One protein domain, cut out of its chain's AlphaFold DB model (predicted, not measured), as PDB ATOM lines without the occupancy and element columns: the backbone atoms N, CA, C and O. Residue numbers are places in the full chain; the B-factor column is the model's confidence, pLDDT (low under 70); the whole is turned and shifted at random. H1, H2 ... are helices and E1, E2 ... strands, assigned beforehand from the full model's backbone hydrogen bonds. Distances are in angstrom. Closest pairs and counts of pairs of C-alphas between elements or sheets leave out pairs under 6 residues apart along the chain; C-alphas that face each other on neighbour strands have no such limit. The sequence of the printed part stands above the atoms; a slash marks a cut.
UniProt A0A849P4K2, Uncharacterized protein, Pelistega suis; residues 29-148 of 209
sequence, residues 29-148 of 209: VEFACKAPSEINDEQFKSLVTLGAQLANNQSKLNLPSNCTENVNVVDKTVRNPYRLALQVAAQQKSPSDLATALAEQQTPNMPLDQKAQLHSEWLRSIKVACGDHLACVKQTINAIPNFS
ATOM      1  N   VAL A  29     -17.833   0.147  12.960       91.62
ATOM      2  CA  VAL A  29     -18.208  -1.060  12.212       91.62
ATOM      3  C   VAL A  29     -19.330  -1.827  12.913       91.62
ATOM      4  O   VAL A  29     -20.259  -2.265  12.242       91.62
ATOM      5  N   GLU A  30     -19.297  -1.949  14.240       91.00
ATOM      6  CA  GLU A  30     -20.346  -2.637  15.005       91.00
ATOM      7  C   GLU A  30     -21.695  -1.930  14.859       91.00
ATOM      8  O   GLU A  30     -22.709  -2.595  14.658       91.00
ATOM      9  N   PHE A  31     -21.714  -0.592  14.851       90.50
ATOM     10  CA  PHE A  31     -22.941   0.175  14.604       90.50
ATOM     11  C   PHE A  31     -23.483  -0.035  13.187       90.50
ATOM     12  O   PHE A  31     -24.690  -0.166  13.009       90.50
ATOM     13  N   ALA A  32     -22.612  -0.126  12.175       91.62
ATOM     14  CA  ALA A  32     -23.040  -0.380  10.796       91.62
ATOM     15  C   ALA A  32     -23.703  -1.753  10.619       91.62
ATOM     16  O   ALA A  32     -24.444  -1.952   9.660       91.62
ATOM     17  N   CYS A  33     -23.442  -2.690  11.532       91.62
ATOM     18  CA  CYS A  33     -24.045  -4.015  11.554       91.62
ATOM     19  C   CYS A  33     -25.374  -4.066  12.338       91.62
ATOM     20  O   CYS A  33     -25.977  -5.137  12.411       91.62
ATOM     21  N   LYS A  34     -25.849  -2.947  12.906       86.75
ATOM     22  CA  LYS A  34     -27.144  -2.830  13.607       86.75
ATOM     23  C   LYS A  34     -28.255  -2.318  12.682       86.75
ATOM     24  O   LYS A  34     -27.994  -1.903  11.549       86.75
ATOM     25  N   ALA A  35     -29.502  -2.357  13.158       81.38
ATOM     26  CA  ALA A  35     -30.636  -1.765  12.449       81.38
ATOM     27  C   ALA A  35     -30.599  -0.225  12.521       81.38
ATOM     28  O   ALA A  35     -30.190   0.321  13.546       81.38
ATOM     29  N   PRO A  36     -31.055   0.511  11.484       77.19
ATOM     30  CA  PRO A  36     -30.945   1.969  11.472       77.19
ATOM     31  C   PRO A  36     -31.597   2.695  12.652       77.19
ATOM     32  O   PRO A  36     -31.027   3.647  13.181       77.19
ATOM     33  N   SER A  37     -32.752   2.203  13.107       78.19
ATOM     34  CA  SER A  37     -33.494   2.744  14.251       78.19
ATOM     35  C   SER A  37     -32.770   2.598  15.592       78.19
ATOM     36  O   SER A  37     -33.190   3.199  16.574       78.19
ATOM     37  N   GLU A  38     -31.702   1.800  15.652       82.06
ATOM     38  CA  GLU A  38     -30.907   1.565  16.861       82.06
ATOM     39  C   GLU A  38     -29.691   2.501  16.962       82.06
ATOM     40  O   GLU A  38     -28.968   2.456  17.957       82.06
ATOM     41  N   ILE A  39     -29.449   3.341  15.945       78.69
ATOM     42  CA  ILE A  39     -28.255   4.191  15.856       78.69
ATOM     43  C   ILE A  39     -28.560   5.610  16.337       78.69
ATOM     44  O   ILE A  39     -29.294   6.361  15.684       78.69
ATOM     45  N   ASN A  40     -27.925   6.013  17.437       79.50
ATOM     46  CA  ASN A  40     -27.995   7.378  17.963       79.50
ATOM     47  C   ASN A  40     -27.034   8.348  17.234       79.50
ATOM     48  O   ASN A  40     -26.278   7.962  16.339       79.50
ATOM     49  N   ASP A  41     -27.052   9.627  17.609       73.56
ATOM     50  CA  ASP A  41     -26.271  10.671  16.931       73.56
ATOM     51  C   ASP A  41     -24.749  10.506  17.073       73.56
ATOM     52  O   ASP A  41     -24.004  10.765  16.124       73.56
ATOM     53  N   GLU A  42     -24.261  10.044  18.226       73.12
ATOM     54  CA  GLU A  42     -22.826   9.822  18.459       73.12
ATOM     55  C   GLU A  42     -22.298   8.648  17.627       73.12
ATOM     56  O   GLU A  42     -21.242   8.730  16.987       73.12
ATOM     57  N   GLN A  43     -23.074   7.566  17.577       82.75
ATOM     58  CA  GLN A  43     -22.794   6.398  16.747       82.75
ATOM     59  C   GLN A  43     -22.830   6.774  15.262       82.75
ATOM     60  O   GLN A  43     -21.934   6.408  14.499       82.75
ATOM     61  N   PHE A  44     -23.802   7.590  14.855       80.00
ATOM     62  CA  PHE A  44     -23.886   8.118  13.498       80.00
ATOM     63  C   PHE A  44     -22.683   8.995  13.132       80.00
ATOM     64  O   PHE A  44     -22.082   8.808  12.074       80.00
ATOM     65  N   LYS A  45     -22.260   9.905  14.013       77.19
ATOM     66  CA  LYS A  45     -21.042  10.706  13.813       77.19
ATOM     67  C   LYS A  45     -19.801   9.823  13.647       77.19
ATOM     68  O   LYS A  45     -18.939  10.118  12.812       77.19
ATOM     69  N   SER A  46     -19.727   8.727  14.399       80.50
ATOM     70  CA  SER A  46     -18.650   7.739  14.278       80.50
ATOM     71  C   SER A  46     -18.673   7.037  12.915       80.50
ATOM     72  O   SER A  46     -17.628   6.914  12.274       80.50
ATOM     73  N   LEU A  47     -19.858   6.665  12.415       85.50
ATOM     74  CA  LEU A  47     -20.036   6.106  11.070       85.50
ATOM     75  C   LEU A  47     -19.612   7.081   9.967       85.50
ATOM     76  O   LEU A  47     -18.895   6.688   9.052       85.50
ATOM     77  N   VAL A  48     -20.015   8.351  10.061       82.38
ATOM     78  CA  VAL A  48     -19.630   9.390   9.089       82.38
ATOM     79  C   VAL A  48     -18.114   9.596   9.080       82.38
ATOM     80  O   VAL A  48     -17.512   9.701   8.014       82.38
ATOM     81  N   THR A  49     -17.485   9.603  10.259       82.25
ATOM     82  CA  THR A  49     -16.026   9.732  10.387       82.25
ATOM     83  C   THR A  49     -15.307   8.561   9.717       82.25
ATOM     84  O   THR A  49     -14.390   8.782   8.925       82.25
ATOM     85  N   LEU A  50     -15.748   7.324   9.973       90.69
ATOM     86  CA  LEU A  50     -15.188   6.142   9.317       90.69
ATOM     87  C   LEU A  50     -15.412   6.182   7.798       90.69
ATOM     88  O   LEU A  50     -14.475   5.940   7.042       90.69
ATOM     89  N   GLY A  51     -16.616   6.532   7.339       90.38
ATOM     90  CA  GLY A  51     -16.924   6.686   5.915       90.38
ATOM     91  C   GLY A  51     -15.981   7.667   5.213       90.38
ATOM     92  O   GLY A  51     -15.402   7.343   4.177       90.38
ATOM     93  N   ALA A  52     -15.723   8.828   5.822       83.81
ATOM     94  CA  ALA A  52     -14.768   9.802   5.294       83.81
ATOM     95  C   ALA A  52     -13.326   9.259   5.247       83.81
ATOM     96  O   ALA A  52     -12.609   9.498   4.275       83.81
ATOM     97  N   GLN A  53     -12.891   8.509   6.264       89.88
ATOM     98  CA  GLN A  53     -11.570   7.871   6.261       89.88
ATOM     99  C   GLN A  53     -11.445   6.819   5.150       89.88
ATOM    100  O   GLN A  53     -10.415   6.759   4.481       89.88
ATOM    101  N   LEU A  54     -12.487   6.013   4.929       95.06
ATOM    102  CA  LEU A  54     -12.534   5.010   3.862       95.06
ATOM    103  C   LEU A  54     -12.461   5.663   2.477       95.06
ATOM    104  O   LEU A  54     -11.614   5.281   1.673       95.06
ATOM    105  N   ALA A  55     -13.270   6.699   2.233       89.44
ATOM    106  CA  ALA A  55     -13.297   7.412   0.954       89.44
ATOM    107  C   ALA A  55     -11.945   8.059   0.606       89.44
ATOM    108  O   ALA A  55     -11.560   8.114  -0.562       89.44
ATOM    109  N   ASN A  56     -11.200   8.501   1.624       89.44
ATOM    110  CA  ASN A  56      -9.866   9.086   1.480       89.44
ATOM    111  C   ASN A  56      -8.723   8.054   1.554       89.44
ATOM    112  O   ASN A  56      -7.561   8.448   1.660       89.44
ATOM    113  N   ASN A  57      -9.020   6.748   1.518       91.50
ATOM    114  CA  ASN A  57      -8.049   5.651   1.642       91.50
ATOM    115  C   ASN A  57      -7.188   5.697   2.923       91.50
ATOM    116  O   ASN A  57      -6.100   5.122   2.973       91.50
ATOM    117  N   GLN A  58      -7.663   6.371   3.971       89.88
ATOM    118  CA  GLN A  58      -6.995   6.460   5.274       89.88
ATOM    119  C   GLN A  58      -7.275   5.234   6.154       89.88
ATOM    120  O   GLN A  58      -6.599   5.018   7.155       89.88
ATOM    121  N   SER A  59      -8.273   4.431   5.785       91.19
ATOM    122  CA  SER A  59      -8.644   3.188   6.455       91.19
ATOM    123  C   SER A  59      -9.060   2.135   5.426       91.19
ATOM    124  O   SER A  59      -9.376   2.461   4.281       91.19
ATOM    125  N   LYS A  60      -9.072   0.864   5.835       92.06
ATOM    126  CA  LYS A  60      -9.632  -0.247   5.057       92.06
ATOM    127  C   LYS A  60     -10.863  -0.778   5.770       92.06
ATOM    128  O   LYS A  60     -10.835  -0.997   6.980       92.06
ATOM    129  N   LEU A  61     -11.928  -1.021   5.015       95.25
ATOM    130  CA  LEU A  61     -13.139  -1.593   5.579       95.25
ATOM    131  C   LEU A  61     -12.937  -3.087   5.840       95.25
ATOM    132  O   LEU A  61     -12.807  -3.867   4.898       95.25
ATOM    133  N   ASN A  62     -12.979  -3.465   7.114       92.69
ATOM    134  CA  ASN A  62     -13.015  -4.851   7.562       92.69
ATOM    135  C   ASN A  62     -14.342  -5.087   8.289       92.69
ATOM    136  O   ASN A  62     -14.500  -4.677   9.437       92.69
ATOM    137  N   LEU A  63     -15.302  -5.715   7.609       91.50
ATOM    138  CA  LEU A  63     -16.568  -6.118   8.221       91.50
ATOM    139  C   LEU A  63     -16.406  -7.505   8.858       91.50
ATOM    140  O   LEU A  63     -15.862  -8.399   8.203       91.50
ATOM    141  N   PRO A  64     -16.883  -7.723  10.094       90.56
ATOM    142  CA  PRO A  64     -16.851  -9.047  10.692       90.56
ATOM    143  C   PRO A  64     -17.823  -9.985   9.957       90.56
ATOM    144  O   PRO A  64     -18.813  -9.546   9.365       90.56
ATOM    145  N   SER A  65     -17.553 -11.291   9.989       88.06
ATOM    146  CA  SER A  65     -18.353 -12.298   9.271       88.06
ATOM    147  C   SER A  65     -19.807 -12.377   9.744       88.06
ATOM    148  O   SER A  65     -20.675 -12.795   8.985       88.06
ATOM    149  N   ASN A  66     -20.080 -11.949  10.977       88.25
ATOM    150  CA  ASN A  66     -21.416 -11.867  11.564       88.25
ATOM    151  C   ASN A  66     -22.098 -10.501  11.349       88.25
ATOM    152  O   ASN A  66     -23.142 -10.254  11.947       88.25
ATOM    153  N   CYS A  67     -21.531  -9.602  10.538       92.44
ATOM    154  CA  CYS A  67     -22.146  -8.306  10.276       92.44
ATOM    155  C   CYS A  67     -23.466  -8.466   9.512       92.44
ATOM    156  O   CYS A  67     -23.485  -8.995   8.399       92.44
ATOM    157  N   THR A  68     -24.553  -7.962  10.092       91.56
ATOM    158  CA  THR A  68     -25.913  -8.083   9.561       91.56
ATOM    159  C   THR A  68     -26.031  -7.542   8.135       91.56
ATOM    160  O   THR A  68     -25.925  -6.338   7.892       91.56
ATOM    161  N   GLU A  69     -26.287  -8.443   7.187       92.06
ATOM    162  CA  GLU A  69     -26.474  -8.109   5.773       92.06
ATOM    163  C   GLU A  69     -27.821  -7.444   5.499       92.06
ATOM    164  O   GLU A  69     -27.889  -6.488   4.725       92.06
ATOM    165  N   ASN A  70     -28.866  -7.923   6.171       93.75
ATOM    166  CA  ASN A  70     -30.235  -7.471   5.990       93.75
ATOM    167  C   ASN A  70     -30.871  -7.133   7.335       93.75
ATOM    168  O   ASN A  70     -30.694  -7.860   8.307       93.75
ATOM    169  N   VAL A  71     -31.639  -6.054   7.370       90.25
ATOM    170  CA  VAL A  71     -32.363  -5.566   8.544       90.25
ATOM    171  C   VAL A  71     -33.860  -5.632   8.278       90.25
ATOM    172  O   VAL A  71     -34.304  -5.545   7.133       90.25
ATOM    173  N   ASN A  72     -34.649  -5.787   9.336       86.06
ATOM    174  CA  ASN A  72     -36.099  -5.754   9.220       86.06
ATOM    175  C   ASN A  72     -36.584  -4.314   9.390       86.06
ATOM    176  O   ASN A  72     -36.327  -3.684  10.412       86.06
ATOM    177  N   VAL A  73     -37.281  -3.803   8.380       75.19
ATOM    178  CA  VAL A  73     -37.952  -2.502   8.382       75.19
ATOM    179  C   VAL A  73     -39.404  -2.764   8.017       75.19
ATOM    180  O   VAL A  73     -39.655  -3.231   6.914       75.19
ATOM    181  N   VAL A  74     -40.322  -2.499   8.954       71.12
ATOM    182  CA  VAL A  74     -41.794  -2.569   8.809       71.12
ATOM    183  C   VAL A  74     -42.269  -3.671   7.849       71.12
ATOM    184  O   VAL A  74     -42.418  -3.451   6.649       71.12
ATOM    185  N   ASP A  75     -42.491  -4.875   8.384       74.94
ATOM    186  CA  ASP A  75     -42.994  -6.052   7.653       74.94
ATOM    187  C   ASP A  75     -42.158  -6.492   6.435       74.94
ATOM    188  O   ASP A  75     -42.599  -7.310   5.624       74.94
ATOM    189  N   LYS A  76     -40.920  -5.994   6.305       82.81
ATOM    190  CA  LYS A  76     -40.014  -6.337   5.210       82.81
ATOM    191  C   LYS A  76     -38.575  -6.498   5.682       82.81
ATOM    192  O   LYS A  76     -38.079  -5.754   6.522       82.81
ATOM    193  N   THR A  77     -37.873  -7.447   5.077       90.25
ATOM    194  CA  THR A  77     -36.419  -7.572   5.191       90.25
ATOM    195  C   THR A  77     -35.770  -6.839   4.021       90.25
ATOM    196  O   THR A  77     -36.069  -7.119   2.860       90.25
ATOM    197  N   VAL A  78     -34.896  -5.887   4.328       91.38
ATOM    198  CA  VAL A  78     -34.197  -5.028   3.362       91.38
ATOM    199  C   VAL A  78     -32.699  -5.074   3.623       91.38
ATOM    200  O   VAL A  78     -32.267  -5.395   4.730       91.38
ATOM    201  N   ARG A  79     -31.881  -4.733   2.628       94.50
ATOM    202  CA  ARG A  79     -30.428  -4.668   2.829       94.50
ATOM    203  C   ARG A  79     -30.063  -3.600   3.860       94.50
ATOM    204  O   ARG A  79     -30.652  -2.520   3.878       94.50
ATOM    205  N   ASN A  80     -29.074  -3.891   4.708       94.00
ATOM    206  CA  ASN A  80     -28.605  -2.961   5.732       94.00
ATOM    207  C   ASN A  80     -27.955  -1.727   5.073       94.00
ATOM    208  O   ASN A  80     -26.880  -1.850   4.467       94.00
ATOM    209  N   PRO A  81     -28.564  -0.533   5.195       93.25
ATOM    210  CA  PRO A  81     -28.111   0.631   4.450       93.25
ATOM    211  C   PRO A  81     -26.798   1.207   5.003       93.25
ATOM    212  O   PRO A  81     -26.013   1.742   4.225       93.25
ATOM    213  N   TYR A  82     -26.490   1.050   6.298       93.94
ATOM    214  CA  TYR A  82     -25.227   1.529   6.876       93.94
ATOM    215  C   TYR A  82     -24.045   0.624   6.528       93.94
ATOM    216  O   TYR A  82     -22.969   1.124   6.192       93.94
ATOM    217  N   ARG A  83     -24.252  -0.699   6.509       95.75
ATOM    218  CA  ARG A  83     -23.260  -1.650   5.982       95.75
ATOM    219  C   ARG A  83     -22.923  -1.337   4.524       95.75
ATOM    220  O   ARG A  83     -21.749  -1.205   4.183       95.75
ATOM    221  N   LEU A  84     -23.946  -1.178   3.679       96.75
ATOM    222  CA  LEU A  84     -23.761  -0.822   2.271       96.75
ATOM    223  C   LEU A  84     -23.094   0.545   2.107       96.75
ATOM    224  O   LEU A  84     -22.204   0.683   1.274       96.75
ATOM    225  N   ALA A  85     -23.470   1.534   2.918       95.88
ATOM    226  CA  ALA A  85     -22.860   2.856   2.878       95.88
ATOM    227  C   ALA A  85     -21.347   2.805   3.129       95.88
ATOM    228  O   ALA A  85     -20.588   3.398   2.365       95.88
ATOM    229  N   LEU A  86     -20.890   2.047   4.131       96.81
ATOM    230  CA  LEU A  86     -19.455   1.855   4.359       96.81
ATOM    231  C   LEU A  86     -18.773   1.136   3.187       96.81
ATOM    232  O   LEU A  86     -17.658   1.499   2.822       96.81
ATOM    233  N   GLN A  87     -19.430   0.150   2.566       97.44
ATOM    234  CA  GLN A  87     -18.889  -0.530   1.382       97.44
ATOM    235  C   GLN A  87     -18.767   0.408   0.173       97.44
ATOM    236  O   GLN A  87     -17.798   0.297  -0.577       97.44
ATOM    237  N   VAL A  88     -19.706   1.342  -0.005       97.06
ATOM    238  CA  VAL A  88     -19.616   2.397  -1.028       97.06
ATOM    239  C   VAL A  88     -18.483   3.369  -0.710       97.06
ATOM    240  O   VAL A  88     -17.664   3.640  -1.586       97.06
ATOM    241  N   ALA A  89     -18.369   3.830   0.539       95.12
ATOM    242  CA  ALA A  89     -17.267   4.694   0.969       95.12
ATOM    243  C   ALA A  89     -15.896   4.029   0.751       95.12
ATOM    244  O   ALA A  89     -14.942   4.677   0.335       95.12
ATOM    245  N   ALA A  90     -15.810   2.715   0.971       96.94
ATOM    246  CA  ALA A  90     -14.622   1.902   0.718       96.94
ATOM    247  C   ALA A  90     -14.432   1.493  -0.756       96.94
ATOM    248  O   ALA A  90     -13.539   0.699  -1.047       96.94
ATOM    249  N   GLN A  91     -15.279   1.979  -1.673       96.31
ATOM    250  CA  GLN A  91     -15.251   1.671  -3.110       96.31
ATOM    251  C   GLN A  91     -15.397   0.170  -3.442       96.31
ATOM    252  O   GLN A  91     -15.045  -0.279  -4.529       96.31
ATOM    253  N   GLN A  92     -15.941  -0.622  -2.515       96.31
ATOM    254  CA  GLN A  92     -16.245  -2.047  -2.705       96.31
ATOM    255  C   GLN A  92     -17.611  -2.262  -3.374       96.31
ATOM    256  O   GLN A  92     -17.884  -3.333  -3.919       96.31
ATOM    257  N   LYS A  93     -18.485  -1.254  -3.301       97.06
ATOM    258  CA  LYS A  93     -19.808  -1.195  -3.929       97.06
ATOM    259  C   LYS A  93     -20.000   0.157  -4.609       97.06
ATOM    260  O   LYS A  93     -19.314   1.125  -4.293       97.06
ATOM    261  N   SER A  94     -20.936   0.218  -5.546       96.69
ATOM    262  CA  SER A  94     -21.265   1.441  -6.273       96.69
ATOM    263  C   SER A  94     -22.322   2.280  -5.537       96.69
ATOM    264  O   SER A  94     -23.159   1.729  -4.820       96.69
ATOM    265  N   PRO A  95     -22.375   3.603  -5.768       93.94
ATOM    266  CA  PRO A  95     -23.496   4.443  -5.334       93.94
ATOM    267  C   PRO A  95     -24.878   3.898  -5.741       93.94
ATOM    268  O   PRO A  95     -25.838   4.001  -4.979       93.94
ATOM    269  N   SER A  96     -24.980   3.250  -6.907       95.44
ATOM    270  CA  SER A  96     -26.222   2.628  -7.385       95.44
ATOM    271  C   SER A  96     -26.651   1.412  -6.550       95.44
ATOM    272  O   SER A  96     -27.849   1.167  -6.396       95.44
ATOM    273  N   ASP A  97     -25.703   0.666  -5.969       96.06
ATOM    274  CA  ASP A  97     -26.015  -0.457  -5.073       96.06
ATOM    275  C   ASP A  97     -26.723   0.035  -3.809       96.06
ATOM    276  O   ASP A  97     -27.699  -0.579  -3.367       96.06
ATOM    277  N   LEU A  98     -26.254   1.163  -3.264       95.44
ATOM    278  CA  LEU A  98     -26.888   1.839  -2.137       95.44
ATOM    279  C   LEU A  98     -28.258   2.393  -2.539       95.44
ATOM    280  O   LEU A  98     -29.231   2.138  -1.840       95.44
ATOM    281  N   ALA A  99     -28.364   3.074  -3.682       93.56
ATOM    282  CA  ALA A  99     -29.635   3.606  -4.181       93.56
ATOM    283  C   ALA A  99     -30.727   2.530  -4.286       93.56
ATOM    284  O   ALA A  99     -31.858   2.726  -3.843       93.56
ATOM    285  N   THR A 100     -30.359   1.358  -4.810       93.75
ATOM    286  CA  THR A 100     -31.267   0.212  -4.925       93.75
ATOM    287  C   THR A 100     -31.710  -0.288  -3.545       93.75
ATOM    288  O   THR A 100     -32.890  -0.561  -3.346       93.75
ATOM    289  N   ALA A 101     -30.794  -0.369  -2.574       92.75
ATOM    290  CA  ALA A 101     -31.125  -0.804  -1.216       92.75
ATOM    291  C   ALA A 101     -32.032   0.188  -0.481       92.75
ATOM    292  O   ALA A 101     -32.916  -0.221   0.262       92.75
ATOM    293  N   LEU A 102     -31.840   1.490  -0.704       91.75
ATOM    294  CA  LEU A 102     -32.734   2.513  -0.167       91.75
ATOM    295  C   LEU A 102     -34.130   2.361  -0.782       91.75
ATOM    296  O   LEU A 102     -35.109   2.272  -0.050       91.75
ATOM    297  N   ALA A 103     -34.227   2.213  -2.107       90.75
ATOM    298  CA  ALA A 103     -35.502   2.021  -2.802       90.75
ATOM    299  C   ALA A 103     -36.298   0.801  -2.299       90.75
ATOM    300  O   ALA A 103     -37.524   0.864  -2.221       90.75
ATOM    301  N   GLU A 104     -35.625  -0.284  -1.897       90.12
ATOM    302  CA  GLU A 104     -36.266  -1.470  -1.305       90.12
ATOM    303  C   GLU A 104     -37.060  -1.160  -0.030       90.12
ATOM    304  O   GLU A 104     -37.972  -1.917   0.307       90.12
ATOM    305  N   GLN A 105     -36.745  -0.069   0.668       87.50
ATOM    306  CA  GLN A 105     -37.418   0.335   1.901       87.50
ATOM    307  C   GLN A 105     -38.741   1.069   1.646       87.50
ATOM    308  O   GLN A 105     -39.534   1.231   2.571       87.50
ATOM    309  N   GLN A 106     -39.004   1.509   0.410       84.06
ATOM    310  CA  GLN A 106     -40.292   2.105   0.067       84.06
ATOM    311  C   GLN A 106     -41.360   1.025  -0.114       84.06
ATOM    312  O   GLN A 106     -41.135  -0.013  -0.744       84.06
ATOM    313  N   THR A 107     -42.558   1.310   0.388       81.31
ATOM    314  CA  THR A 107     -43.768   0.533   0.118       81.31
ATOM    315  C   THR A 107     -44.724   1.349  -0.756       81.31
ATOM    316  O   THR A 107     -44.762   2.582  -0.656       81.31
ATOM    317  N   PRO A 108     -45.503   0.698  -1.640       78.94
ATOM    318  CA  PRO A 108     -46.567   1.380  -2.364       78.94
ATOM    319  C   PRO A 108     -47.542   2.041  -1.383       78.94
ATOM    320  O   PRO A 108     -47.940   1.423  -0.399       78.94
ATOM    321  N   ASN A 109     -47.957   3.275  -1.677       79.25
ATOM    322  CA  ASN A 109     -48.930   4.038  -0.881       79.25
ATOM    323  C   ASN A 109     -48.496   4.358   0.566       79.25
ATOM    324  O   ASN A 109     -49.354   4.570   1.421       79.25
ATOM    325  N   MET A 110     -47.189   4.409   0.846       75.88
ATOM    326  CA  MET A 110     -46.669   4.845   2.147       75.88
ATOM    327  C   MET A 110     -47.216   6.238   2.526       75.88
ATOM    328  O   MET A 110     -47.124   7.157   1.703       75.88
ATOM    329  N   PRO A 111     -47.747   6.417   3.755       72.62
ATOM    330  CA  PRO A 111     -48.119   7.725   4.277       72.62
ATOM    331  C   PRO A 111     -46.964   8.723   4.182       72.62
ATOM    332  O   PRO A 111     -45.790   8.371   4.306       72.62
ATOM    333  N   LEU A 112     -47.295   9.984   3.934       64.06
ATOM    334  CA  LEU A 112     -46.307  11.018   3.652       64.06
ATOM    335  C   LEU A 112     -45.319  11.240   4.807       64.06
ATOM    336  O   LEU A 112     -44.125  11.414   4.576       64.06
ATOM    337  N   ASP A 113     -45.814  11.231   6.039       60.00
ATOM    338  CA  ASP A 113     -45.027  11.353   7.261       60.00
ATOM    339  C   ASP A 113     -43.989  10.230   7.377       60.00
ATOM    340  O   ASP A 113     -42.810  10.482   7.633       60.00
ATOM    341  N   GLN A 114     -44.404   9.002   7.064       70.31
ATOM    342  CA  GLN A 114     -43.522   7.837   7.022       70.31
ATOM    343  C   GLN A 114     -42.515   7.932   5.870       70.31
ATOM    344  O   GLN A 114     -41.337   7.628   6.060       70.31
ATOM    345  N   LYS A 115     -42.937   8.425   4.696       73.50
ATOM    346  CA  LYS A 115     -42.050   8.678   3.547       73.50
ATOM    347  C   LYS A 115     -40.967   9.699   3.908       73.50
ATOM    348  O   LYS A 115     -39.799   9.486   3.596       73.50
ATOM    349  N   ALA A 116     -41.330  10.776   4.601       67.31
ATOM    350  CA  ALA A 116     -40.397  11.807   5.044       67.31
ATOM    351  C   ALA A 116     -39.387  11.278   6.070       67.31
ATOM    352  O   ALA A 116     -38.185  11.511   5.930       67.31
ATOM    353  N   GLN A 117     -39.858  10.521   7.066       70.62
ATOM    354  CA  GLN A 117     -38.992   9.883   8.056       70.62
ATOM    355  C   GLN A 117     -38.020   8.900   7.392       70.62
ATOM    356  O   GLN A 117     -36.819   8.940   7.654       70.62
ATOM    357  N   LEU A 118     -38.520   8.074   6.471       78.50
ATOM    358  CA  LEU A 118     -37.709   7.145   5.694       78.50
ATOM    359  C   LEU A 118     -36.618   7.876   4.900       78.50
ATOM    360  O   LEU A 118     -35.449   7.504   4.942       78.50
ATOM    361  N   HIS A 119     -36.985   8.947   4.197       78.62
ATOM    362  CA  HIS A 119     -36.045   9.755   3.421       78.62
ATOM    363  C   HIS A 119     -34.997  10.451   4.303       78.62
ATOM    364  O   HIS A 119     -33.849  10.606   3.888       78.62
ATOM    365  N   SER A 120     -35.349  10.836   5.529       71.62
ATOM    366  CA  SER A 120     -34.378  11.342   6.507       71.62
ATOM    367  C   SER A 120     -33.352  10.271   6.897       71.62
ATOM    368  O   SER A 120     -32.148  10.529   6.909       71.62
ATOM    369  N   GLU A 121     -33.786   9.031   7.126       77.12
ATOM    370  CA  GLU A 121     -32.858   7.924   7.391       77.12
ATOM    371  C   GLU A 121     -31.968   7.613   6.179       77.12
ATOM    372  O   GLU A 121     -30.772   7.346   6.325       77.12
ATOM    373  N   TRP A 122     -32.495   7.750   4.960       85.00
ATOM    374  CA  TRP A 122     -31.688   7.624   3.745       85.00
ATOM    375  C   TRP A 122     -30.564   8.654   3.691       85.00
ATOM    376  O   TRP A 122     -29.442   8.300   3.322       85.00
ATOM    377  N   LEU A 123     -30.820   9.907   4.096       77.25
ATOM    378  CA  LEU A 123     -29.772  10.927   4.178       77.25
ATOM    379  C   LEU A 123     -28.618  10.489   5.063       77.25
ATOM    380  O   LEU A 123     -27.465  10.732   4.711       77.25
ATOM    381  N   ARG A 124     -28.908   9.846   6.196       81.38
ATOM    382  CA  ARG A 124     -27.869   9.386   7.119       81.38
ATOM    383  C   ARG A 124     -26.970   8.361   6.433       81.38
ATOM    384  O   ARG A 124     -25.754   8.543   6.396       81.38
ATOM    385  N   SER A 125     -27.534   7.336   5.799       87.56
ATOM    386  CA  SER A 125     -26.729   6.338   5.079       87.56
ATOM    387  C   SER A 125     -25.980   6.936   3.880       87.56
ATOM    388  O   SER A 125     -24.805   6.638   3.675       87.56
ATOM    389  N   ILE A 126     -26.600   7.852   3.132       85.25
ATOM    390  CA  ILE A 126     -25.935   8.586   2.046       85.25
ATOM    391  C   ILE A 126     -24.768   9.431   2.584       85.25
ATOM    392  O   ILE A 126     -23.706   9.474   1.962       85.25
ATOM    393  N   LYS A 127     -24.920  10.074   3.749       82.00
ATOM    394  CA  LYS A 127     -23.862  10.869   4.388       82.00
ATOM    395  C   LYS A 127     -22.677  10.004   4.805       82.00
ATOM    396  O   LYS A 127     -21.540  10.429   4.631       82.00
ATOM    397  N   VAL A 128     -22.931   8.796   5.307       85.69
ATOM    398  CA  VAL A 128     -21.876   7.816   5.618       85.69
ATOM    399  C   VAL A 128     -21.138   7.388   4.348       85.69
ATOM    400  O   VAL A 128     -19.913   7.331   4.350       85.69
ATOM    401  N   ALA A 129     -21.861   7.134   3.255       89.50
ATOM    402  CA  ALA A 129     -21.272   6.681   1.994       89.50
ATOM    403  C   ALA A 129     -20.457   7.765   1.276       89.50
ATOM    404  O   ALA A 129     -19.379   7.499   0.751       89.50
ATOM    405  N   CYS A 130     -20.998   8.983   1.223       82.06
ATOM    406  CA  CYS A 130     -20.512  10.038   0.340       82.06
ATOM    407  C   CYS A 130     -19.859  11.219   1.070       82.06
ATOM    408  O   CYS A 130     -19.254  12.062   0.409       82.06
ATOM    409  N   GLY A 131     -19.985  11.340   2.396       75.50
ATOM    410  CA  GLY A 131     -19.444  12.473   3.151       75.50
ATOM    411  C   GLY A 131     -19.923  13.825   2.606       75.50
ATOM    412  O   GLY A 131     -21.120  14.117   2.601       75.50
ATOM    413  N   ASP A 132     -18.984  14.660   2.156       70.75
ATOM    414  CA  ASP A 132     -19.250  15.958   1.510       70.75
ATOM    415  C   ASP A 132     -19.108  15.915  -0.030       70.75
ATOM    416  O   ASP A 132     -19.221  16.941  -0.705       70.75
ATOM    417  N   HIS A 133     -18.866  14.739  -0.622       72.19
ATOM    418  CA  HIS A 133     -18.613  14.588  -2.056       72.19
ATOM    419  C   HIS A 133     -19.905  14.661  -2.877       72.19
ATOM    420  O   HIS A 133     -20.484  13.633  -3.231       72.19
ATOM    421  N   LEU A 134     -20.319  15.876  -3.252       69.12
ATOM    422  CA  LEU A 134     -21.573  16.157  -3.970       69.12
ATOM    423  C   LEU A 134     -21.829  15.251  -5.192       69.12
ATOM    424  O   LEU A 134     -22.975  14.885  -5.447       69.12
ATOM    425  N   ALA A 135     -20.786  14.872  -5.936       76.62
ATOM    426  CA  ALA A 135     -20.912  13.973  -7.086       76.62
ATOM    427  C   ALA A 135     -21.428  12.576  -6.691       76.62
ATOM    428  O   ALA A 135     -22.368  12.087  -7.314       76.62
ATOM    429  N   CYS A 136     -20.881  11.981  -5.624       80.25
ATOM    430  CA  CYS A 136     -21.347  10.702  -5.075       80.25
ATOM    431  C   CYS A 136     -22.804  10.813  -4.631       80.25
ATOM    432  O   CYS A 136     -23.631   9.979  -4.988       80.25
ATOM    433  N   VAL A 137     -23.139  11.895  -3.918       78.75
ATOM    434  CA  VAL A 137     -24.497  12.101  -3.418       78.75
ATOM    435  C   VAL A 137     -25.501  12.169  -4.580       78.75
ATOM    436  O   VAL A 137     -26.515  11.472  -4.566       78.75
ATOM    437  N   LYS A 138     -25.206  12.975  -5.614       76.69
ATOM    438  CA  LYS A 138     -26.049  13.111  -6.818       76.69
ATOM    439  C   LYS A 138     -26.206  11.783  -7.555       76.69
ATOM    440  O   LYS A 138     -27.304  11.460  -7.995       76.69
ATOM    441  N   GLN A 139     -25.122  11.019  -7.677       84.31
ATOM    442  CA  GLN A 139     -25.146   9.714  -8.327       84.31
ATOM    443  C   GLN A 139     -26.052   8.726  -7.583       84.31
ATOM    444  O   GLN A 139     -26.868   8.072  -8.225       84.31
ATOM    445  N   THR A 140     -25.951   8.650  -6.251       86.06
ATOM    446  CA  THR A 140     -26.813   7.781  -5.434       86.06
ATOM    447  C   THR A 140     -28.281   8.140  -5.623       86.06
ATOM    448  O   THR A 140     -29.095   7.274  -5.910       86.06
ATOM    449  N   ILE A 141     -28.632   9.421  -5.518       83.94
ATOM    450  CA  ILE A 141     -30.027   9.863  -5.626       83.94
ATOM    451  C   ILE A 141     -30.638   9.605  -6.987       83.94
ATOM    452  O   ILE A 141     -31.743   9.078  -7.065       83.94
ATOM    453  N   ASN A 142     -29.932   9.980  -8.051       84.88
ATOM    454  CA  ASN A 142     -30.455   9.844  -9.406       84.88
ATOM    455  C   ASN A 142     -30.665   8.372  -9.791       84.88
ATOM    456  O   ASN A 142     -31.388   8.085 -10.740       84.88
ATOM    457  N   ALA A 143     -30.036   7.447  -9.061       89.81
ATOM    458  CA  ALA A 143     -30.215   6.015  -9.227       89.81
ATOM    459  C   ALA A 143     -31.399   5.439  -8.426       89.81
ATOM    460  O   ALA A 143     -31.713   4.265  -8.611       89.81
ATOM    461  N   ILE A 144     -32.068   6.211  -7.555       89.19
ATOM    462  CA  ILE A 144     -33.258   5.750  -6.824       89.19
ATOM    463  C   ILE A 144     -34.474   5.832  -7.767       89.19
ATOM    464  O   ILE A 144     -34.857   6.932  -8.177       89.19
ATOM    465  N   PRO A 145     -35.122   4.703  -8.118       84.19
ATOM    466  CA  PRO A 145     -36.266   4.712  -9.024       84.19
ATOM    467  C   PRO A 145     -37.425   5.551  -8.480       84.19
ATOM    468  O   PRO A 145     -37.759   5.462  -7.300       84.19
ATOM    469  N   ASN A 146     -38.068   6.329  -9.356       79.06
ATOM    470  CA  ASN A 146     -39.233   7.171  -9.038       79.06
ATOM    471  C   ASN A 146     -39.008   8.168  -7.885       79.06
ATOM    472  O   ASN A 146     -39.965   8.649  -7.277       79.06
ATOM    473  N   PHE A 147     -37.752   8.487  -7.568       78.50
ATOM    474  CA  PHE A 147     -37.433   9.452  -6.533       78.50
ATOM    475  C   PHE A 147     -37.489  10.877  -7.082       78.50
ATOM    476  O   PHE A 147     -36.740  11.247  -7.983       78.50
ATOM    477  N   SER A 148     -38.364  11.696  -6.499       71.31
ATOM    478  CA  SER A 148     -38.409  13.132  -6.755       71.31
ATOM    479  C   SER A 148     -37.706  13.867  -5.620       71.31
ATOM    480  O   SER A 148     -38.212  13.917  -4.499       71.31
TER     481      SER A 148
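Overview. This is residues 29 to 148 of the 209 residues of an uncharacterized protein of Pelistega suis (UniProt A0A849P4K2). A compact helical body is built round the short helix H3, with H2, H4 and the last part of the long helix H5 packed on it, H6 on the side of H4 and H5 away from H3, and a small strand hairpin, E1 and E2, beyond the first residues of H3. H5 runs along the longest axis; the link from H2 to E1 lies at one end of that axis and the link from H4 to H5 at the other. The 120 printed residues hold six named helices and two named strands, in the order H1 H2 E1 E2 H3 H4 H5 H6, and the sheet, E1 - E2, is antiparallel. The class is mostly helix, the radius of gyration of the C-alphas is 13.4 A, and the spans are 42 by 30 by 23 A.

Arrangement. H2, residues 41 to 55, touches H1, residues 29 to 32, with its residues 43 to 47 alone; their closest C-alphas, those of Phe 31 and Gln 43, are 6.6 A apart. E1, residues 70 to 73, and E2, residues 76 to 79, form a hairpin, with N 71 and O 78 at 2.8 A and N 78 and O 71 at 2.9 A, within hydrogen-bond range. H3, residues 81 to 89, touches H2 at a shallow tilt of 29 degrees, the same way, closest at C-alphas Ala 55 and Ala 89, 4.8 A. H4, residues 95 to 103, forms a helical hairpin with H3, at a shallow tilt of 11 degrees, closest at C-alphas Leu 84 and Leu 98, 6.0 A. H5, residues 112 to 130, touches H3 with its residues 122 to 130 alone, closest at C-alphas Ala 85 and Ala 129, 4.2 A. H6, residues 134 to 142, touches H4 at a steep tilt of 44 degrees, closest at C-alphas Pro 95 and Thr 140, 4.7 A. H6 and H3 are apart. In H2, H3, H4, H5 and H6 every O i to N i+4 pair is within hydrogen-bond range; H1 is too short for one.

Along the chain. H1 begins at C-alpha 29, (-18.208, -1.060, 12.212). H2 is 20.8 A from first to last C-alpha, H3 12.1 A, H4 12.5 A and H6 12.2 A. H5, the longest, runs 26.0 A from (-46.307, 11.018, 3.652). H6 ends at C-alpha 142, (-30.455, 9.844, -9.406).

Size, cuts and confidence. The two C-alphas farthest apart, Gln 58 and Asn 109, are 42.5 A apart. The printed part has no cut, and H2 to E1 is a long link. Residues 112, 113, 116 and 134 have pLDDT under 70.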